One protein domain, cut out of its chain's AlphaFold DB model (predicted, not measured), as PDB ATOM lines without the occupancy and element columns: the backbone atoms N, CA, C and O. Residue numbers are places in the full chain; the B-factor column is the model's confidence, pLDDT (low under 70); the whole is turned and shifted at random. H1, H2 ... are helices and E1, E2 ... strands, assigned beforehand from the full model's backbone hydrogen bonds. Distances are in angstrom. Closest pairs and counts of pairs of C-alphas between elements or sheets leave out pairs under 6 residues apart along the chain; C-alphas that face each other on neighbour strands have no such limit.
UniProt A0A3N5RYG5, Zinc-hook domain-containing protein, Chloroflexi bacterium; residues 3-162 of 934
ATOM      1  N   PRO A   3     127.295 165.194 136.560       89.31
ATOM      2  CA  PRO A   3     126.016 165.580 137.152       89.31
ATOM      3  C   PRO A   3     125.173 164.340 137.477       89.31
ATOM      4  O   PRO A   3     125.113 163.398 136.696       89.31
ATOM      5  N   LEU A   4     124.523 164.340 138.640       88.56
ATOM      6  CA  LEU A   4     123.653 163.252 139.103       88.56
ATOM      7  C   LEU A   4     122.193 163.696 139.179       88.56
ATOM      8  O   LEU A   4     121.305 162.948 138.789       88.56
ATOM      9  N   HIS A   5     121.938 164.907 139.675       89.38
ATOM     10  CA  HIS A   5     120.584 165.434 139.813       89.38
ATOM     11  C   HIS A   5     120.582 166.962 139.771       89.38
ATOM     12  O   HIS A   5     121.394 167.590 140.451       89.38
ATOM     13  N   LEU A   6     119.646 167.560 139.034       92.44
ATOM     14  CA  LEU A   6     119.439 169.008 138.964       92.44
ATOM     15  C   LEU A   6     117.999 169.343 139.347       92.44
ATOM     16  O   LEU A   6     117.066 168.801 138.773       92.44
ATOM     17  N   SER A   7     117.840 170.260 140.294       92.00
ATOM     18  CA  SER A   7     116.554 170.836 140.687       92.00
ATOM     19  C   SER A   7     116.596 172.336 140.440       92.00
ATOM     20  O   SER A   7     117.558 172.989 140.856       92.00
ATOM     21  N   LEU A   8     115.593 172.892 139.764       93.88
ATOM     22  CA  LEU A   8     115.488 174.328 139.523       93.88
ATOM     23  C   LEU A   8     114.049 174.826 139.662       93.88
ATOM     24  O   LEU A   8     113.106 174.144 139.280       93.88
ATOM     25  N   SER A   9     113.879 176.031 140.196       93.44
ATOM     26  CA  SER A   9     112.582 176.688 140.376       93.44
ATOM     27  C   SER A   9     112.738 178.202 140.262       93.44
ATOM     28  O   SER A   9     113.739 178.766 140.711       93.44
ATOM     29  N   GLY A  10     111.767 178.875 139.639       91.88
ATOM     30  CA  GLY A  10     111.797 180.327 139.437       91.88
ATOM     31  C   GLY A  10     113.004 180.845 138.638       91.88
ATOM     32  O   GLY A  10     113.357 182.017 138.772       91.88
ATOM     33  N   PHE A  11     113.638 180.001 137.816       91.94
ATOM     34  CA  PHE A  11     114.877 180.292 137.087       91.94
ATOM     35  C   PHE A  11     114.619 180.439 135.579       91.94
ATOM     36  O   PHE A  11     114.195 179.497 134.911       91.94
ATOM     37  N   LEU A  12     114.906 181.619 135.021       89.81
ATOM     38  CA  LEU A  12     114.730 181.973 133.607       89.81
ATOM     39  C   LEU A  12     113.347 181.592 133.052       89.81
ATOM     40  O   LEU A  12     112.379 182.278 133.349       89.81
ATOM     41  N   SER A  13     113.253 180.538 132.234       88.56
ATOM     42  CA  SER A  13     112.009 180.053 131.610       88.56
ATOM     43  C   SER A  13     111.230 179.071 132.496       88.56
ATOM     44  O   SER A  13     110.085 178.751 132.191       88.56
ATOM     45  N   TYR A  14     111.834 178.591 133.584       89.81
ATOM     46  CA  TYR A  14     111.268 177.590 134.485       89.81
ATOM     47  C   TYR A  14     110.645 178.268 135.705       89.81
ATOM     48  O   TYR A  14     111.327 178.598 136.673       89.81
ATOM     49  N   ARG A  15     109.331 178.510 135.642       89.00
ATOM     50  CA  ARG A  15     108.568 179.088 136.758       89.00
ATOM     51  C   ARG A  15     108.324 178.072 137.873       89.00
ATOM     52  O   ARG A  15     108.563 178.386 139.034       89.00
ATOM     53  N   GLU A  16     107.792 176.908 137.515       89.81
ATOM     54  CA  GLU A  16     107.479 175.829 138.455       89.81
ATOM     55  C   GLU A  16     108.723 174.969 138.736       89.81
ATOM     56  O   GLU A  16     109.627 174.940 137.896       89.81
ATOM     57  N   PRO A  17     108.793 174.288 139.896       88.81
ATOM     58  CA  PRO A  17     109.895 173.387 140.209       88.81
ATOM     59  C   PRO A  17     110.038 172.268 139.173       88.81
ATOM     60  O   PRO A  17     109.067 171.577 138.860       88.81
ATOM     61  N   VAL A  18     111.258 172.077 138.680       90.19
ATOM     62  CA  VAL A  18     111.642 170.998 137.765       90.19
ATOM     63  C   VAL A  18     112.813 170.232 138.359       90.19
ATOM     64  O   VAL A  18     113.825 170.828 138.727       90.19
ATOM     65  N   ASP A  19     112.685 168.908 138.399       88.12
ATOM     66  CA  ASP A  19     113.722 167.975 138.833       88.12
ATOM     67  C   ASP A  19     114.140 167.076 137.662       88.12
ATOM     68  O   ASP A  19     113.296 166.533 136.945       88.12
ATOM     69  N   ILE A  20     115.449 166.925 137.465       88.62
ATOM     70  CA  ILE A  20     116.049 166.098 136.416       88.62
ATOM     71  C   ILE A  20     117.043 165.130 137.048       88.62
ATOM     72  O   ILE A  20     118.023 165.544 137.673       88.62
ATOM     73  N   ASP A  21     116.800 163.838 136.841       87.50
ATOM     74  CA  ASP A  21     117.691 162.747 137.229       87.50
ATOM     75  C   ASP A  21     118.608 162.367 136.054       87.50
ATOM     76  O   ASP A  21     118.139 161.952 134.994       87.50
ATOM     77  N   PHE A  22     119.922 162.504 136.251       87.88
ATOM     78  CA  PHE A  22     120.945 162.165 135.257       87.88
ATOM     79  C   PHE A  22     121.548 160.769 135.458       87.88
ATOM     80  O   PHE A  22     122.330 160.318 134.628       87.88
ATOM     81  N   THR A  23     121.195 160.040 136.522       83.44
ATOM     82  CA  THR A  23     121.860 158.775 136.900       83.44
ATOM     83  C   THR A  23     121.686 157.622 135.904       83.44
ATOM     84  O   THR A  23     122.344 156.588 136.035       83.44
ATOM     85  N   SER A  24     120.774 157.760 134.942       80.12
ATOM     86  CA  SER A  24     120.518 156.782 133.876       80.12
ATOM     87  C   SER A  24     120.846 157.310 132.477       80.12
ATOM     88  O   SER A  24     120.552 156.640 131.489       80.12
ATOM     89  N   ILE A  25     121.440 158.504 132.388       83.44
ATOM     90  CA  ILE A  25     121.683 159.214 131.136       83.44
ATOM     91  C   ILE A  25     123.186 159.258 130.865       83.44
ATOM     92  O   ILE A  25     123.905 160.043 131.477       83.44
ATOM     93  N   ASP A  26     123.641 158.470 129.891       79.56
ATOM     94  CA  ASP A  26     125.012 158.570 129.368       79.56
ATOM     95  C   ASP A  26     125.111 159.603 128.228       79.56
ATOM     96  O   ASP A  26     126.118 160.293 128.076       79.56
ATOM     97  N   LEU A  27     124.044 159.730 127.431       83.88
ATOM     98  CA  LEU A  27     123.896 160.709 126.354       83.88
ATOM     99  C   LEU A  27     122.428 161.137 126.257       83.88
ATOM    100  O   LEU A  27     121.541 160.293 126.135       83.88
ATOM    101  N   ALA A  28     122.167 162.445 126.267       83.19
ATOM    102  CA  ALA A  28     120.830 163.003 126.072       83.19
ATOM    103  C   ALA A  28     120.830 164.105 125.011       83.19
ATOM    104  O   ALA A  28     121.741 164.929 124.949       83.19
ATOM    105  N   CYS A  29     119.761 164.147 124.216       84.50
ATOM    106  CA  CYS A  29     119.441 165.263 123.333       84.50
ATOM    107  C   CYS A  29     118.237 166.020 123.908       84.50
ATOM    108  O   CYS A  29     117.191 165.424 124.160       84.50
ATOM    109  N   ILE A  30     118.378 167.332 124.117       84.31
ATOM    110  CA  ILE A  30     117.299 168.194 124.613       84.31
ATOM    111  C   ILE A  30     116.655 168.908 123.418       84.31
ATOM    112  O   ILE A  30     117.179 169.900 122.911       84.31
ATOM    113  N   SER A  31     115.498 168.417 122.971       85.00
ATOM    114  CA  SER A  31     114.742 168.978 121.843       85.00
ATOM    115  C   SER A  31     113.500 169.756 122.296       85.00
ATOM    116  O   SER A  31     112.841 169.377 123.257       85.00
ATOM    117  N   GLY A  32     113.137 170.818 121.573       83.25
ATOM    118  CA  GLY A  32     111.965 171.654 121.867       83.25
ATOM    119  C   GLY A  32     111.942 172.927 121.020       83.25
ATOM    120  O   GLY A  32     112.936 173.244 120.364       83.25
ATOM    121  N   GLN A  33     110.835 173.672 121.029       80.25
ATOM    122  CA  GLN A  33     110.729 174.945 120.301       80.25
ATOM    123  C   GLN A  33     111.730 175.986 120.839       80.25
ATOM    124  O   GLN A  33     112.199 175.905 121.981       80.25
ATOM    125  N   ASN A  34     112.090 176.970 120.015       77.00
ATOM    126  CA  ASN A  34     112.920 178.084 120.476       77.00
ATOM    127  C   ASN A  34     112.185 178.854 121.582       77.00
ATOM    128  O   ASN A  34     110.984 179.082 121.498       77.00
ATOM    129  N   GLY A  35     112.904 179.196 122.654       71.81
ATOM    130  CA  GLY A  35     112.313 179.818 123.846       71.81
ATOM    131  C   GLY A  35     111.724 178.845 124.879       71.81
ATOM    132  O   GLY A  35     111.389 179.285 125.972       71.81
ATOM    133  N   ALA A  36     111.689 177.531 124.617       78.81
ATOM    134  CA  ALA A  36     111.154 176.524 125.549       78.81
ATOM    135  C   ALA A  36     112.018 176.255 126.806       78.81
ATOM    136  O   ALA A  36     111.738 175.329 127.556       78.81
ATOM    137  N   GLY A  37     113.092 177.023 127.033       80.62
ATOM    138  CA  GLY A  37     113.950 176.883 128.219       80.62
ATOM    139  C   GLY A  37     115.145 175.932 128.085       80.62
ATOM    140  O   GLY A  37     115.887 175.779 129.045       80.62
ATOM    141  N   LYS A  38     115.411 175.359 126.902       85.75
ATOM    142  CA  LYS A  38     116.531 174.416 126.665       85.75
ATOM    143  C   LYS A  38     117.882 174.946 127.167       85.75
ATOM    144  O   LYS A  38     118.517 174.334 128.017       85.75
ATOM    145  N   SER A  39     118.286 176.125 126.694       84.06
ATOM    146  CA  SER A  39     119.543 176.758 127.111       84.06
ATOM    147  C   SER A  39     119.487 177.234 128.570       84.06
ATOM    148  O   SER A  39     120.503 177.238 129.249       84.06
ATOM    149  N   SER A  40     118.293 177.549 129.092       87.94
ATOM    150  CA  SER A  40     118.091 177.922 130.499       87.94
ATOM    151  C   SER A  40     118.402 176.770 131.462       87.94
ATOM    152  O   SER A  40     118.814 177.014 132.590       87.94
ATOM    153  N   LEU A  41     118.243 175.516 131.029       88.00
ATOM    154  CA  LEU A  41     118.624 174.352 131.829       88.00
ATOM    155  C   LEU A  41     120.147 174.233 131.982       88.00
ATOM    156  O   LEU A  41     120.657 173.953 133.062       88.00
ATOM    157  N   LEU A  42     120.864 174.484 130.890       87.25
ATOM    158  CA  LEU A  42     122.323 174.506 130.841       87.25
ATOM    159  C   LEU A  42     122.882 175.678 131.667       87.25
ATOM    160  O   LEU A  42     123.775 175.481 132.491       87.25
ATOM    161  N   ASP A  43     122.277 176.863 131.541       88.44
ATOM    162  CA  ASP A  43     122.604 178.046 132.349       88.44
ATOM    163  C   ASP A  43     122.455 177.791 133.862       88.44
ATOM    164  O   ASP A  43     123.176 178.379 134.667       88.44
ATOM    165  N   ALA A  44     121.534 176.911 134.271       91.62
ATOM    166  CA  ALA A  44     121.335 176.575 135.678       91.62
ATOM    167  C   ALA A  44     122.573 175.877 136.275       91.62
ATOM    168  O   ALA A  44     122.952 176.172 137.409       91.62
ATOM    169  N   ILE A  45     123.247 175.015 135.503       91.44
ATOM    170  CA  ILE A  45     124.458 174.290 135.930       91.44
ATOM    171  C   ILE A  45     125.638 175.253 136.112       91.44
ATOM    172  O   ILE A  45     126.333 175.200 137.128       91.44
ATOM    173  N   THR A  46     125.865 176.168 135.167       90.31
ATOM    174  CA  THR A  46     126.950 177.154 135.303       90.31
ATOM    175  C   THR A  46     126.656 178.152 136.421       90.31
ATOM    176  O   THR A  46     127.556 178.549 137.165       90.31
ATOM    177  N   TRP A  47     125.385 178.521 136.601       92.62
ATOM    178  CA  TRP A  47     124.980 179.467 137.632       92.62
ATOM    179  C   TRP A  47     125.108 178.897 139.038       92.62
ATOM    180  O   TRP A  47     125.625 179.578 139.923       92.62
ATOM    181  N   VAL A  48     124.695 177.649 139.263       93.81
ATOM    182  CA  VAL A  48     124.799 177.037 140.591       93.81
ATOM    183  C   VAL A  48     126.257 176.835 141.007       93.81
ATOM    184  O   VAL A  48     126.598 177.162 142.140       93.81
ATOM    185  N   LEU A  49     127.138 176.415 140.088       92.12
ATOM    186  CA  LEU A  49     128.561 176.178 140.372       92.12
ATOM    187  C   LEU A  49     129.390 177.467 140.492       92.12
ATOM    188  O   LEU A  49     130.254 177.561 141.363       92.12
ATOM    189  N   PHE A  50     129.137 178.460 139.633       91.56
ATOM    190  CA  PHE A  50     130.015 179.632 139.491       91.56
ATOM    191  C   PHE A  50     129.342 180.980 139.760       91.56
ATOM    192  O   PHE A  50     129.992 182.024 139.728       91.56
ATOM    193  N   GLY A  51     128.028 180.996 139.992       88.62
ATOM    194  CA  GLY A  51     127.245 182.232 140.084       88.62
ATOM    195  C   GLY A  51     127.098 182.966 138.753       88.62
ATOM    196  O   GLY A  51     126.786 184.157 138.750       88.62
ATOM    197  N   GLN A  52     127.344 182.284 137.630       86.50
ATOM    198  CA  GLN A  52     127.320 182.867 136.289       86.50
ATOM    199  C   GLN A  52     126.364 182.102 135.369       86.50
ATOM    200  O   GLN A  52     126.578 180.933 135.058       86.50
ATOM    201  N   ALA A  53     125.309 182.788 134.933       83.75
ATOM    202  CA  ALA A  53     124.492 182.413 133.781       83.75
ATOM    203  C   ALA A  53     124.817 183.382 132.627       83.75
ATOM    204  O   ALA A  53     125.860 184.037 132.632       83.75
ATOM    205  N   ARG A  54     123.877 183.590 131.697       74.38
ATOM    206  CA  ARG A  54     123.965 184.663 130.683       74.38
ATOM    207  C   ARG A  54     124.164 186.062 131.278       74.38
ATOM    208  O   ARG A  54     124.763 186.921 130.640       74.38
ATOM    209  N   LYS A  55     123.650 186.294 132.488       72.00
ATOM    210  CA  LYS A  55     123.872 187.494 133.306       72.00
ATOM    211  C   LYS A  55     124.093 187.086 134.765       72.00
ATOM    212  O   LYS A  55     123.779 185.960 135.153       72.00
ATOM    213  N   ARG A  56     124.670 187.988 135.566       71.50
ATOM    214  CA  ARG A  56     124.999 187.759 136.989       71.50
ATOM    215  C   ARG A  56     124.032 188.455 137.962       71.50
ATOM    216  O   ARG A  56     124.279 188.444 139.164       71.50
ATOM    217  N   ASP A  57     122.975 189.085 137.458       77.19
ATOM    218  CA  ASP A  57     122.028 189.910 138.214       77.19
ATOM    219  C   ASP A  57     120.656 189.222 138.376       77.19
ATOM    220  O   ASP A  57     120.467 188.061 138.008       77.19
ATOM    221  N   GLU A  58     119.675 189.935 138.937       83.50
ATOM    222  CA  GLU A  58     118.309 189.431 139.151       83.50
ATOM    223  C   GLU A  58     117.570 189.047 137.858       83.50
ATOM    224  O   GLU A  58     116.480 188.476 137.932       83.50
ATOM    225  N   SER A  59     118.139 189.295 136.670       84.19
ATOM    226  CA  SER A  59     117.522 188.886 135.406       84.19
ATOM    227  C   SER A  59     117.437 187.366 135.243       84.19
ATOM    228  O   SER A  59     116.769 186.896 134.324       84.19
ATOM    229  N   VAL A  60     118.139 186.591 136.079       87.81
ATOM    230  CA  VAL A  60     118.016 185.124 136.115       87.81
ATOM    231  C   VAL A  60     116.713 184.658 136.773       87.81
ATOM    232  O   VAL A  60     116.316 183.510 136.590       87.81
ATOM    233  N   ILE A  61     116.030 185.532 137.522       89.19
ATOM    234  CA  ILE A  61     114.754 185.227 138.175       89.19
ATOM    235  C   ILE A  61     113.633 185.304 137.136       89.19
ATOM    236  O   ILE A  61     113.468 186.322 136.459       89.19
ATOM    237  N   HIS A  62     112.829 184.244 137.035       90.06
ATOM    238  CA  HIS A  62     111.634 184.236 136.190       90.06
ATOM    239  C   HIS A  62     110.723 185.426 136.557       90.06
ATOM    240  O   HIS A  62     110.496 185.712 137.732       90.06
ATOM    241  N   SER A  63     110.153 186.119 135.565       85.81
ATOM    242  CA  SER A  63     109.411 187.383 135.765       85.81
ATOM    243  C   SER A  63     108.241 187.291 136.757       85.81
ATOM    244  O   SER A  63     107.917 188.269 137.425       85.81
ATOM    245  N   GLN A  64     107.627 186.111 136.862       88.00
ATOM    246  CA  GLN A  64     106.518 185.787 137.773       88.00
ATOM    247  C   GLN A  64     106.943 185.017 139.044       88.00
ATOM    248  O   GLN A  64     106.094 184.411 139.696       88.00
ATOM    249  N   ALA A  65     108.238 184.981 139.376       90.06
ATOM    250  CA  ALA A  65     108.771 184.322 140.569       90.06
ATOM    251  C   ALA A  65     109.439 185.329 141.523       90.06
ATOM    252  O   ALA A  65     109.957 186.365 141.104       90.06
ATOM    253  N   ASN A  66     109.440 185.010 142.819       89.31
ATOM    254  CA  ASN A  66     110.038 185.856 143.862       89.31
ATOM    255  C   ASN A  66     111.498 185.489 144.178       89.31
ATOM    256  O   ASN A  66     112.191 186.256 144.844       89.31
ATOM    257  N   ALA A  67     111.959 184.325 143.723       91.25
ATOM    258  CA  ALA A  67     113.327 183.858 143.876       91.25
ATOM    259  C   ALA A  67     113.676 182.884 142.748       91.25
ATOM    260  O   ALA A  67     112.792 182.198 142.234       91.25
ATOM    261  N   ALA A  68     114.959 182.827 142.403       93.19
ATOM    262  CA  ALA A  68     115.540 181.752 141.614       93.19
ATOM    263  C   ALA A  68     116.262 180.776 142.545       93.19
ATOM    264  O   ALA A  68     117.096 181.196 143.350       93.19
ATOM    265  N   GLU A  69     115.967 179.487 142.426       94.06
ATOM    266  CA  GLU A  69     116.579 178.420 143.217       94.06
ATOM    267  C   GLU A  69     117.100 177.340 142.279       94.06
ATOM    268  O   GLU A  69     116.349 176.824 141.454       94.06
ATOM    269  N   VAL A  70     118.384 177.004 142.402       95.50
ATOM    270  CA  VAL A  70     119.006 175.910 141.652       95.50
ATOM    271  C   VAL A  70     119.849 175.066 142.599       95.50
ATOM    272  O   VAL A  70     120.647 175.588 143.377       95.50
ATOM    273  N   SER A  71     119.683 173.750 142.529       93.75
ATOM    274  CA  SER A  71     120.424 172.756 143.300       93.75
ATOM    275  C   SER A  71     120.976 171.696 142.362       93.75
ATOM    276  O   SER A  71     120.221 171.062 141.626       93.75
ATOM    277  N   LEU A  72     122.288 171.488 142.401       94.31
ATOM    278  CA  LEU A  72     122.977 170.488 141.597       94.31
ATOM    279  C   LEU A  72     123.719 169.515 142.500       94.31
ATOM    280  O   LEU A  72     124.528 169.910 143.340       94.31
ATOM    281  N   ILE A  73     123.463 168.232 142.277       91.81
ATOM    282  CA  ILE A  73     124.188 167.125 142.884       91.81
ATOM    283  C   ILE A  73     125.069 166.498 141.810       91.81
ATOM    284  O   ILE A  73     124.583 166.192 140.721       91.81
ATOM    285  N   PHE A  74     126.349 166.291 142.108       91.25
ATOM    286  CA  PHE A  74     127.319 165.744 141.163       91.25
ATOM    287  C   PHE A  74     128.381 164.883 141.853       91.25
ATOM    288  O   PHE A  74     128.639 165.029 143.045       91.25
ATOM    289  N   ALA A  75     129.021 163.999 141.090       89.38
ATOM    290  CA  ALA A  75     130.177 163.224 141.523       89.38
ATOM    291  C   ALA A  75     131.490 163.843 141.013       89.38
ATOM    292  O   ALA A  75     131.586 164.290 139.863       89.38
ATOM    293  N   TYR A  76     132.516 163.853 141.861       88.69
ATOM    294  CA  TYR A  76     133.866 164.309 141.523       88.69
ATOM    295  C   TYR A  76     134.898 163.616 142.426       88.69
ATOM    296  O   TYR A  76     134.665 163.509 143.624       88.69
ATOM    297  N   GLU A  77     135.983 163.083 141.849       83.94
ATOM    298  CA  GLU A  77     137.068 162.370 142.562       83.94
ATOM    299  C   GLU A  77     136.601 161.363 143.638       83.94
ATOM    300  O   GLU A  77     137.152 161.258 144.730       83.94
ATOM    301  N   GLY A  78     135.536 160.607 143.341       81.50
ATOM    302  CA  GLY A  78     134.963 159.606 144.253       81.50
ATOM    303  C   GLY A  78     134.027 160.160 145.339       81.50
ATOM    304  O   GLY A  78     133.328 159.375 145.982       81.50
ATOM    305  N   GLY A  79     133.949 161.482 145.505       86.69
ATOM    306  CA  GLY A  79     132.999 162.172 146.378       86.69
ATOM    307  C   GLY A  79     131.700 162.562 145.668       86.69
ATOM    308  O   GLY A  79     131.656 162.720 144.445       86.69
ATOM    309  N   ILE A  80     130.629 162.738 146.447       88.25
ATOM    310  CA  ILE A  80     129.335 163.244 145.967       88.25
ATOM    311  C   ILE A  80     129.083 164.589 146.618       88.25
ATOM    312  O   ILE A  80     129.033 164.693 147.842       88.25
ATOM    313  N   TYR A  81     128.881 165.603 145.797       92.00
ATOM    314  CA  TYR A  81     128.751 166.979 146.226       92.00
ATOM    315  C   TYR A  81     127.381 167.528 145.870       92.00
ATOM    316  O   TYR A  81     126.773 167.121 144.881       92.00
ATOM    317  N   ARG A  82     126.916 168.480 146.675       92.00
ATOM    318  CA  ARG A  82     125.715 169.266 146.415       92.00
ATOM    319  C   ARG A  82     126.053 170.743 146.511       92.00
ATOM    320  O   ARG A  82     126.600 171.180 147.522       92.00
ATOM    321  N   VAL A  83     125.705 171.497 145.476       94.81
ATOM    322  CA  VAL A  83     125.758 172.960 145.482       94.81
ATOM    323  C   VAL A  83     124.340 173.480 145.315       94.81
ATOM    324  O   VAL A  83     123.625 173.038 144.417       94.81
ATOM    325  N   GLN A  84     123.925 174.397 146.185       93.50
ATOM    326  CA  GLN A  84     122.621 175.048 146.115       93.50
ATOM    327  C   GLN A  84     122.819 176.553 146.084       93.50
ATOM    328  O   GLN A  84     123.524 177.110 146.925       93.50
ATOM    329  N   ARG A  85     122.190 177.215 145.118       94.12
ATOM    330  CA  ARG A  85     122.223 178.663 144.989       94.12
ATOM    331  C   ARG A  85     120.801 179.198 144.938       94.12
ATOM    332  O   ARG A  85     119.988 178.756 144.127       94.12
ATOM    333  N   THR A  86     120.531 180.178 145.791       93.38
ATOM    334  CA  THR A  86     119.241 180.868 145.867       93.38
ATOM    335  C   THR A  86     119.469 182.359 145.675       93.38
ATOM    336  O   THR A  86     120.384 182.939 146.260       93.38
ATOM    337  N   LEU A  87     118.651 183.004 144.852       92.44
ATOM    338  CA  LEU A  87     118.646 184.452 144.663       92.44
ATOM    339  C   LEU A  87     117.212 184.967 144.821       92.44
ATOM    340  O   LEU A  87     116.440 184.920 143.862       92.44
ATOM    341  N   PRO A  88     116.831 185.429 146.024       91.12
ATOM    342  CA  PRO A  88     115.555 186.095 146.230       91.12
ATOM    343  C   PRO A  88     115.599 187.517 145.665       91.12
ATOM    344  O   PRO A  88     116.593 188.225 145.820       91.12
ATOM    345  N   ARG A  89     114.502 187.956 145.048       87.69
ATOM    346  CA  ARG A  89     114.386 189.290 144.450       87.69
ATOM    347  C   ARG A  89     114.558 190.380 145.518       87.69
ATOM    348  O   ARG A  89     113.908 190.331 146.564       87.69
ATOM    349  N   GLY A  90     115.438 191.346 145.268       83.50
ATOM    350  CA  GLY A  90     115.781 192.431 146.187       83.50
ATOM    351  C   GLY A  90     116.587 192.007 147.421       83.50
ATOM    352  O   GLY A  90     116.675 192.787 148.369       83.50
ATOM    353  N   LYS A  91     117.139 190.783 147.465       86.19
ATOM    354  CA  LYS A  91     117.918 190.262 148.604       86.19
ATOM    355  C   LYS A  91     119.245 189.650 148.159       86.19
ATOM    356  O   LYS A  91     119.450 189.308 147.000       86.19
ATOM    357  N   THR A  92     120.152 189.475 149.118       84.50
ATOM    358  CA  THR A  92     121.447 188.824 148.896       84.50
ATOM    359  C   THR A  92     121.266 187.359 148.495       84.50
ATOM    360  O   THR A  92     120.446 186.645 149.074       84.50
ATOM    361  N   SER A  93     122.064 186.906 147.524       87.56
ATOM    362  CA  SER A  93     122.140 185.492 147.142       87.56
ATOM    363  C   SER A  93     122.600 184.623 148.318       87.56
ATOM    364  O   SER A  93     123.349 185.075 149.178       87.56
ATOM    365  N   MET A  94     122.179 183.366 148.346       90.56
ATOM    366  CA  MET A  94     122.669 182.339 149.259       90.56
ATOM    367  C   MET A  94     123.371 181.255 148.447       90.56
ATOM    368  O   MET A  94     122.918 180.912 147.354       90.56
ATOM    369  N   LEU A  95     124.479 180.738 148.979       94.50
ATOM    370  CA  LEU A  95     125.267 179.669 148.379       94.50
ATOM    371  C   LEU A  95     125.583 178.632 149.454       94.50
ATOM    372  O   LEU A  95     126.246 178.942 150.443       94.50
ATOM    373  N   GLU A  96     125.123 177.407 149.242       93.00
ATOM    374  CA  GLU A  96     125.454 176.260 150.075       93.00
ATOM    375  C   GLU A  96     126.276 175.251 149.283       93.00
ATOM    376  O   GLU A  96     125.937 174.915 148.149       93.00
ATOM    377  N   PHE A  97     127.337 174.739 149.899       94.75
ATOM    378  CA  PHE A  97     128.168 173.677 149.354       94.75
ATOM    379  C   PHE A  97     128.287 172.554 150.380       94.75
ATOM    380  O   PHE A  97     128.588 172.807 151.545       94.75
ATOM    381  N   GLN A  98     128.018 171.316 149.980       92.25
ATOM    382  CA  GLN A  98     127.949 170.153 150.865       92.25
ATOM    383  C   GLN A  98     128.548 168.907 150.199       92.25
ATOM    384  O   GLN A  98     128.576 168.800 148.973       92.25
ATOM    385  N   ILE A  99     128.974 167.937 151.010       90.69
ATOM    386  CA  ILE A  99     129.445 166.611 150.580       90.69
ATOM    387  C   ILE A  99     128.630 165.500 151.248       90.69
ATOM    388  O   ILE A  99     128.201 165.648 152.395       90.69
ATOM    389  N   SER A 100     128.400 164.396 150.538       83.62
ATOM    390  CA  SER A 100     127.737 163.215 151.082       83.62
ATOM    391  C   SER A 100     128.719 162.253 151.744       83.62
ATOM    392  O   SER A 100     129.826 162.047 151.257       83.62
ATOM    393  N   GLU A 101     128.283 161.607 152.825       76.50
ATOM    394  CA  GLU A 101     129.031 160.527 153.490       76.50
ATOM    395  C   GLU A 101     128.828 159.154 152.823       76.50
ATOM    396  O   GLU A 101     129.504 158.185 153.165       76.50
ATOM    397  N   LYS A 102     127.885 159.036 151.880       69.88
ATOM    398  CA  LYS A 102     127.591 157.773 151.190       69.88
ATOM    399  C   LYS A 102     128.508 157.554 149.989       69.88
ATOM    400  O   LYS A 102     128.829 158.484 149.255       69.88
ATOM    401  N   SER A 103     128.840 156.290 149.732       70.88
ATOM    402  CA  SER A 103     129.523 155.885 148.503       70.88
ATOM    403  C   SER A 103     128.607 155.999 147.275       70.88
ATOM    404  O   SER A 103     127.381 155.866 147.378       70.88
ATOM    405  N   MET A 104     129.211 156.190 146.096       69.88
ATOM    406  CA  MET A 104     128.519 156.380 144.811       69.88
ATOM    407  C   MET A 104     127.434 155.323 144.542       69.88
ATOM    408  O   MET A 104     126.298 155.669 144.222       69.88
ATOM    409  N   GLY A 105     127.741 154.037 144.754       69.00
ATOM    410  CA  GLY A 105     126.791 152.943 144.522       69.00
ATOM    411  C   GLY A 105     125.565 152.978 145.444       69.00
ATOM    412  O   GLY A 105     124.455 152.689 145.003       69.00
ATOM    413  N   SER A 106     125.734 153.382 146.711       69.69
ATOM    414  CA  SER A 106     124.612 153.520 147.654       69.69
ATOM    415  C   SER A 106     123.746 154.740 147.340       69.69
ATOM    416  O   SER A 106     122.533 154.695 147.536       69.69
ATOM    417  N   PHE A 107     124.353 155.817 146.843       70.56
ATOM    418  CA  PHE A 107     123.645 157.045 146.501       70.56
ATOM    419  C   PHE A 107     122.793 156.899 145.234       70.56
ATOM    420  O   PHE A 107     121.622 157.269 145.240       70.56
ATOM    421  N   VAL A 108     123.336 156.289 144.174       67.62
ATOM    422  CA  VAL A 108     122.594 156.054 142.919       67.62
ATOM    423  C   VAL A 108     121.401 155.117 143.139       67.62
ATOM    424  O   VAL A 108     120.325 155.349 142.592       67.62
ATOM    425  N   ARG A 109     121.554 154.084 143.980       67.50
ATOM    426  CA  ARG A 109     120.448 153.183 144.343       67.50
ATOM    427  C   ARG A 109     119.329 153.912 145.093       67.50
ATOM    428  O   ARG A 109     118.162 153.713 144.785       67.50
ATOM    429  N   ALA A 110     119.704 154.791 146.021       66.06
ATOM    430  CA  ALA A 110     118.774 155.593 146.807       66.06
ATOM    431  C   ALA A 110     117.928 156.544 145.933       66.06
ATOM    432  O   ALA A 110     116.718 156.617 146.116       66.06
ATOM    433  N   ILE A 111     118.529 157.198 144.928       67.62
ATOM    434  CA  ILE A 111     117.788 158.047 143.972       67.62
ATOM    435  C   ILE A 111     116.742 157.234 143.185       67.62
ATOM    436  O   ILE A 111     115.611 157.690 143.026       67.62
ATOM    437  N   LYS A 112     117.098 156.023 142.731       65.38
ATOM    438  CA  LYS A 112     116.212 155.170 141.916       65.38
ATOM    439  C   LYS A 112     115.057 154.539 142.699       65.38
ATOM    440  O   LYS A 112     113.997 154.324 142.119       65.38
ATOM    441  N   GLU A 113     115.261 154.205 143.974       65.31
ATOM    442  CA  GLU A 113     114.259 153.517 144.806       65.31
ATOM    443  C   GLU A 113     113.309 154.495 145.532       65.31
ATOM    444  O   GLU A 113     112.115 154.213 145.628       65.31
ATOM    445  N   ASP A 114     113.795 155.659 145.989       61.75
ATOM    446  CA  ASP A 114     113.038 156.564 146.878       61.75
ATOM    447  C   ASP A 114     112.621 157.910 146.232       61.75
ATOM    448  O   ASP A 114     111.924 158.711 146.865       61.75
ATOM    449  N   GLY A 115     113.024 158.176 144.982       58.84
ATOM    450  CA  GLY A 115     112.762 159.435 144.271       58.84
ATOM    451  C   GLY A 115     113.748 160.573 144.603       58.84
ATOM    452  O   GLY A 115     114.675 160.398 145.401       58.84
ATOM    453  N   PRO A 116     113.587 161.762 143.982       56.69
ATOM    454  CA  PRO A 116     114.567 162.841 144.062       56.69
ATOM    455  C   PRO A 116     114.777 163.326 145.511       56.69
ATOM    456  O   PRO A 116     113.815 163.509 146.267       56.69
ATOM    457  N   PRO A 117     116.032 163.566 145.939       60.59
ATOM    458  CA  PRO A 117     116.383 163.803 147.336       60.59
ATOM    459  C   PRO A 117     116.106 165.255 147.759       60.59
ATOM    460  O   PRO A 117     116.996 165.948 148.246       60.59
ATOM    461  N   ALA A 118     114.877 165.745 147.599       51.88
ATOM    462  CA  ALA A 118     114.559 167.127 147.952       51.88
ATOM    463  C   ALA A 118     114.271 167.319 149.455       51.88
ATOM    464  O   ALA A 118     114.492 168.412 149.972       51.88
ATOM    465  N   LYS A 119     113.807 166.296 150.200       49.59
ATOM    466  CA  LYS A 119     113.401 166.490 151.618       49.59
ATOM    467  C   LYS A 119     113.709 165.368 152.626       49.59
ATOM    468  O   LYS A 119     113.404 165.549 153.802       49.59
ATOM    469  N   ARG A 120     114.312 164.230 152.241       48.84
ATOM    470  CA  ARG A 120     114.452 163.061 153.153       48.84
ATOM    471  C   ARG A 120     115.864 162.560 153.474       48.84
ATOM    472  O   ARG A 120     115.998 161.773 154.407       48.84
ATOM    473  N   TYR A 121     116.919 163.034 152.813       54.38
ATOM    474  CA  TYR A 121     118.275 162.527 153.070       54.38
ATOM    475  C   TYR A 121     119.100 163.474 153.955       54.38
ATOM    476  O   TYR A 121     119.524 164.540 153.519       54.38
ATOM    477  N   LYS A 122     119.352 163.043 155.200       54.97
ATOM    478  CA  LYS A 122     120.265 163.669 156.177       54.97
ATOM    479  C   LYS A 122     121.746 163.179 156.152       54.97
ATOM    480  O   LYS A 122     122.326 163.098 157.229       54.97
ATOM    481  N   PRO A 123     122.420 162.867 155.024       63.66
ATOM    482  CA  PRO A 123     123.876 162.729 155.044       63.66
ATOM    483  C   PRO A 123     124.531 163.793 154.153       63.66
ATOM    484  O   PRO A 123     125.137 163.450 153.140       63.66
ATOM    485  N   TRP A 124     124.369 165.076 154.492       82.06
ATOM    486  CA  TRP A 124     125.087 166.185 153.850       82.06
ATOM    487  C   TRP A 124     125.905 166.926 154.902       82.06
ATOM    488  O   TRP A 124     125.342 167.515 155.826       82.06
ATOM    489  N   LYS A 125     127.228 166.902 154.761       87.50
ATOM    490  CA  LYS A 125     128.153 167.680 155.582       87.50
ATOM    491  C   LYS A 125     128.468 168.991 154.873       87.50
ATOM    492  O   LYS A 125     128.875 168.979 153.714       87.50
ATOM    493  N   THR A 126     128.282 170.114 155.561       90.38
ATOM    494  CA  THR A 126     128.538 171.448 155.004       90.38
ATOM    495  C   THR A 126     130.030 171.667 154.745       90.38
ATOM    496  O   THR A 126     130.864 171.429 155.616       90.38
ATOM    497  N   LEU A 127     130.332 172.136 153.537       91.56
ATOM    498  CA  LEU A 127     131.621 172.641 153.059       91.56
ATOM    499  C   LEU A 127     131.563 174.147 152.724       91.56
ATOM    500  O   LEU A 127     132.521 174.682 152.171       91.56
ATOM    501  N   SER A 128     130.445 174.823 153.016       90.75
ATOM    502  CA  SER A 128     130.324 176.279 152.909       90.75
ATOM    503  C   SER A 128     131.266 176.998 153.876       90.75
ATOM    504  O   SER A 128     131.427 176.582 155.022       90.75
ATOM    505  N   GLU A 129     131.818 178.118 153.423       92.12
ATOM    506  CA  GLU A 129     132.654 179.028 154.207       92.12
ATOM    507  C   GLU A 129     131.828 180.205 154.759       92.12
ATOM    508  O   GLU A 129     130.611 180.290 154.567       92.12
ATOM    509  N   ARG A 130     132.480 181.145 155.455       87.00
ATOM    510  CA  ARG A 130     131.813 182.277 156.133       87.00
ATOM    511  C   ARG A 130     131.135 183.250 155.170       87.00
ATOM    512  O   ARG A 130     130.178 183.920 155.555       87.00
ATOM    513  N   SER A 131     131.621 183.342 153.936       90.44
ATOM    514  CA  SER A 131     131.077 184.218 152.899       90.44
ATOM    515  C   SER A 131     130.815 183.475 151.588       90.44
ATOM    516  O   SER A 131     131.407 182.431 151.304       90.44
ATOM    517  N   ILE A 132     129.967 184.057 150.733       88.81
ATOM    518  CA  ILE A 132     129.722 183.552 149.370       88.81
ATOM    519  C   ILE A 132     131.027 183.515 148.570       88.81
ATOM    520  O   ILE A 132     131.245 182.574 147.821       88.81
ATOM    521  N   ARG A 133     131.909 184.511 148.735       90.62
ATOM    522  CA  ARG A 133     133.178 184.593 147.996       90.62
ATOM    523  C   ARG A 133     134.160 183.500 148.412       90.62
ATOM    524  O   ARG A 133     134.771 182.881 147.546       90.62
ATOM    525  N   GLU A 134     134.306 183.253 149.712       90.00
ATOM    526  CA  GLU A 134     135.150 182.159 150.212       90.00
ATOM    527  C   GLU A 134     134.556 180.802 149.830       90.00
ATOM    528  O   GLU A 134     135.283 179.937 149.358       90.00
ATOM    529  N   THR A 135     133.229 180.640 149.923       90.31
ATOM    530  CA  THR A 135     132.544 179.406 149.504       90.31
ATOM    531  C   THR A 135     132.712 179.168 148.004       90.31
ATOM    532  O   THR A 135     132.997 178.052 147.587       90.31
ATOM    533  N   GLN A 136     132.613 180.221 147.190       93.06
ATOM    534  CA  GLN A 136     132.880 180.166 145.754       93.06
ATOM    535  C   GLN A 136     134.331 179.751 145.480       93.06
ATOM    536  O   GLN A 136     134.568 178.842 144.694       93.06
ATOM    537  N   SER A 137     135.293 180.346 146.194       89.62
ATOM    538  CA  SER A 137     136.713 179.986 146.079       89.62
ATOM    539  C   SER A 137     136.960 178.532 146.498       89.62
ATOM    540  O   SER A 137     137.775 177.845 145.893       89.62
ATOM    541  N   ARG A 138     136.226 178.031 147.501       90.25
ATOM    542  CA  ARG A 138     136.276 176.634 147.949       90.25
ATOM    543  C   ARG A 138     135.715 175.671 146.902       90.25
ATOM    544  O   ARG A 138     136.294 174.604 146.716       90.25
ATOM    545  N   ILE A 139     134.622 176.033 146.227       90.25
ATOM    546  CA  ILE A 139     134.055 175.254 145.113       90.25
ATOM    547  C   ILE A 139     135.049 175.211 143.944       90.25
ATOM    548  O   ILE A 139     135.331 174.129 143.436       90.25
ATOM    549  N   GLU A 140     135.616 176.355 143.556       88.75
ATOM    550  CA  GLU A 140     136.588 176.451 142.455       88.75
ATOM    551  C   GLU A 140     137.883 175.690 142.758       88.75
ATOM    552  O   GLU A 140     138.367 174.949 141.906       88.75
ATOM    553  N   ALA A 141     138.401 175.794 143.986       84.00
ATOM    554  CA  ALA A 141     139.565 175.033 144.432       84.00
ATOM    555  C   ALA A 141     139.289 173.522 144.508       84.00
ATOM    556  O   ALA A 141     140.174 172.734 144.201       84.00
ATOM    557  N   MET A 142     138.075 173.103 144.899       86.38
ATOM    558  CA  MET A 142     137.695 171.683 144.918       86.38
ATOM    559  C   MET A 142     137.609 171.115 143.502       86.38
ATOM    560  O   MET A 142     138.110 170.027 143.256       86.38
ATOM    561  N   LEU A 143     137.003 171.855 142.574       85.12
ATOM    562  CA  LEU A 143     136.886 171.434 141.179       85.12
ATOM    563  C   LEU A 143     138.195 171.587 140.393       85.12
ATOM    564  O   LEU A 143     138.264 171.085 139.274       85.12
ATOM    565  N   SER A 144     139.186 172.307 140.937       78.56
ATOM    566  CA  SER A 144     140.379 172.802 140.224       78.56
ATOM    567  C   SER A 144     140.036 173.534 138.919       78.56
ATOM    568  O   SER A 144     140.800 173.551 137.960       78.56
ATOM    569  N   LEU A 145     138.841 174.124 138.864       82.00
ATOM    570  CA  LEU A 145     138.283 174.768 137.685       82.00
ATOM    571  C   LEU A 145     137.538 176.015 138.138       82.00
ATOM    572  O   LEU A 145     136.606 175.940 138.941       82.00
ATOM    573  N   ASN A 146     137.923 177.161 137.588       84.50
ATOM    574  CA  ASN A 146     137.105 178.364 137.655       84.50
ATOM    575  C   ASN A 146     136.094 178.374 136.490       84.50
ATOM    576  O   ASN A 146     136.129 177.512 135.608       84.50
ATOM    577  N   TYR A 147     135.196 179.363 136.472       85.50
ATOM    578  CA  TYR A 147     134.188 179.499 135.414       85.50
ATOM    579  C   TYR A 147     134.786 179.490 134.001       85.50
ATOM    580  O   TYR A 147     134.279 178.792 133.127       85.50
ATOM    581  N   GLU A 148     135.862 180.252 133.785       80.69
ATOM    582  CA  GLU A 148     136.523 180.374 132.483       80.69
ATOM    583  C   GLU A 148     137.096 179.023 132.045       80.69
ATOM    584  O   GLU A 148     136.863 178.589 130.920       80.69
ATOM    585  N   THR A 149     137.783 178.312 132.938       80.31
ATOM    586  CA  THR A 149     138.331 176.984 132.646       80.31
ATOM    587  C   THR A 149     137.215 175.966 132.381       80.31
ATOM    588  O   THR A 149     137.320 175.164 131.455       80.31
ATOM    589  N   PHE A 150     136.108 176.019 133.129       84.88
ATOM    590  CA  PHE A 150     134.982 175.095 132.969       84.88
ATOM    591  C   PHE A 150     134.290 175.234 131.606       84.88
ATOM    592  O   PHE A 150     134.059 174.218 130.945       84.88
ATOM    593  N   VAL A 151     134.008 176.465 131.156       81.19
ATOM    594  CA  VAL A 151     133.347 176.694 129.853       81.19
ATOM    595  C   VAL A 151     134.264 176.446 128.654       81.19
ATOM    596  O   VAL A 151     133.795 176.130 127.568       81.19
ATOM    597  N   ASN A 152     135.583 176.539 128.847       73.31
ATOM    598  CA  ASN A 152     136.554 176.238 127.795       73.31
ATOM    599  C   ASN A 152     136.922 174.747 127.708       73.31
ATOM    600  O   ASN A 152     137.422 174.320 126.671       73.31
ATOM    601  N   ALA A 153     136.713 173.959 128.772       73.56
ATOM    602  CA  ALA A 153     137.201 172.576 128.840       73.56
ATOM    603  C   ALA A 153     136.105 171.505 128.954       73.56
ATOM    604  O   ALA A 153     136.261 170.413 128.416       73.56
ATOM    605  N   SER A 154     135.024 171.761 129.696       75.69
ATOM    606  CA  SER A 154     134.010 170.741 130.027       75.69
ATOM    607  C   SER A 154     132.585 171.124 129.628       75.69
ATOM    608  O   SER A 154     131.713 170.257 129.621       75.69
ATOM    609  N   PHE A 155     132.327 172.394 129.307       79.00
ATOM    610  CA  PHE A 155     130.982 172.890 129.029       79.00
ATOM    611  C   PHE A 155     130.962 173.912 127.892       79.00
ATOM    612  O   PHE A 155     131.201 175.096 128.106       79.00
ATOM    613  N   PHE A 156     130.620 173.471 126.686       76.44
ATOM    614  CA  PHE A 156     130.557 174.362 125.531       76.44
ATOM    615  C   PHE A 156     129.254 175.164 125.532       76.44
ATOM    616  O   PHE A 156     128.159 174.610 125.420       76.44
ATOM    617  N   LEU A 157     129.378 176.485 125.673       71.19
ATOM    618  CA  LEU A 157     128.251 177.397 125.503       71.19
ATOM    619  C   LEU A 157     127.823 177.429 124.030       71.19
ATOM    620  O   LEU A 157     128.641 177.270 123.123       71.19
ATOM    621  N   GLN A 158     126.531 177.664 123.802       65.50
ATOM    622  CA  GLN A 158     125.969 177.817 122.461       65.50
ATOM    623  C   GLN A 158     126.741 178.900 121.677       65.50
ATOM    624  O   GLN A 158     126.931 180.006 122.192       65.50
ATOM    625  N   GLY A 159     127.216 178.558 120.474       61.34
ATOM    626  CA  GLY A 159     128.016 179.436 119.616       61.34
ATOM    627  C   GLY A 159     129.436 179.741 120.098       61.34
ATOM    628  O   GLY A 159     130.018 180.727 119.657       61.34
ATOM    629  N   LYS A 160     129.972 178.962 121.051       63.22
ATOM    630  CA  LYS A 160     131.313 179.151 121.643       63.22
ATOM    631  C   LYS A 160     132.097 177.842 121.792       63.22
ATOM    632  O   LYS A 160     132.887 177.683 122.722       63.22
ATOM    633  N   ALA A 161     131.856 176.864 120.919       63.00
ATOM    634  CA  ALA A 161     132.517 175.554 120.985       63.00
ATOM    635  C   ALA A 161     134.031 175.617 120.679       63.00
ATOM    636  O   ALA A 161     134.793 174.747 121.088       63.00
ATOM    637  N   ASP A 162     134.463 176.676 120.007       65.31
ATOM    638  CA  ASP A 162     135.820 176.987 119.554       65.31
ATOM    639  C   ASP A 162     136.569 177.970 120.479       65.31
ATOM    640  O   ASP A 162     137.675 178.424 120.163       65.31
TER     641      ASP A 162
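This is residues 3 to 162 of the 934 residues of the protein "Zinc-hook domain-containing protein" of Chloroflexi bacterium (UniProt A0A3N5RYG5). A twisted sheet of six strands has two helices, H1 and H3, packed over one face, H1 crossing the strands and H3 running along them. H2 sits by an end of the strands, and H4, which is not on the sheet, lies beyond H1 and H3 on the side away from the strands. The printed part has 160 residues with four named helices and six named strands, in the order E1 E2 H1 E3 E4 E5 H2 E6 H3 H4; the sheet's order is E2 E1 E3 E4 E5 E6, all antiparallel, and the class is mixed, helices and strands. The whole is compact, with a radius of gyration of the C-alphas of 15.4 A, and rounded, spanning 38 by 37 by 35 A.

E1, residues 3 to 9, begins at C-alpha 3 (126.016, 165.580, 137.152) and is 17.7 A long. E2 is residues 18 to 21, and H1 is residues 38 to 50, 19.3 A. E3, residues 67 to 76, is 28.5 A long, and E4, residues 79 to 88, is 29.6 A, ending at C-alpha 88 (115.555, 186.095, 146.230). E5 is residues 94 to 100, 19.9 A; H2 residues 104 to 114, 15.6 A; E6 residues 124 to 126; H3 residues 132 to 143, 16.3 A. H4, residues 147 to 153, ends at C-alpha 153 (137.201, 172.576, 128.840).

E2 and E6 are the edge strands. E1 and E2 form a hairpin, with N 8 and O 18 2.9 A apart, within hydrogen-bond range; so are N 7 and O 71 of E1 and E3, at 2.8 A. E3, E4 and E5 form a meander, each strand the antiparallel neighbour of the one before, with N 72 and O 83 at 2.9 A and N 84 and O 96 at 2.9 A. E5 and E6 stand at 128 degrees, with N 125 and O 99 at 2.8 A. E2, H1 and E3 form a split strand-helix-strand unit, two strands running the same way with E1 between them, and its crossover is right-handed. H1 and H3 are on the same face, two layers with the sheet, at heights over the sheet of 9.1 A and 9.4 A. H1 runs across the strands, at 78 degrees to E2 on the local plane; its closest C-alphas to E4 are Val 48 and Arg 85, 5.3 A. H3 lies over E4 and E5, only just along the strands, at 29 degrees to E4 on the local plane. H1 touches H3 with residues 49 to 50 alone, about perpendicular at 79 degrees; the closest C-alphas, of Phe 50 and Gln 136, are 6.9 A apart. H4 is close but not clearly touching H1, with the C-alphas of Phe 50 and Tyr 147 5.8 A apart. H2 is on the sheet but over none of the strands, only just, with 2 of its C-alphas falling on E4. Each O i to N i+4 pair is within hydrogen-bond range in H2, H3 and H4, and 7 of 9 in H1.

The C-alphas farthest apart, of Gln 33 and Arg 130, are 42.2 A apart. The printed part has no cut. The links E2 to H1 and H1 to E3 are long, 16 residues each. The mean pLDDT of the printed part is 82.9; residue 102 and residues 104 to 106, 108 to 123 and 158 to 162 are under 70.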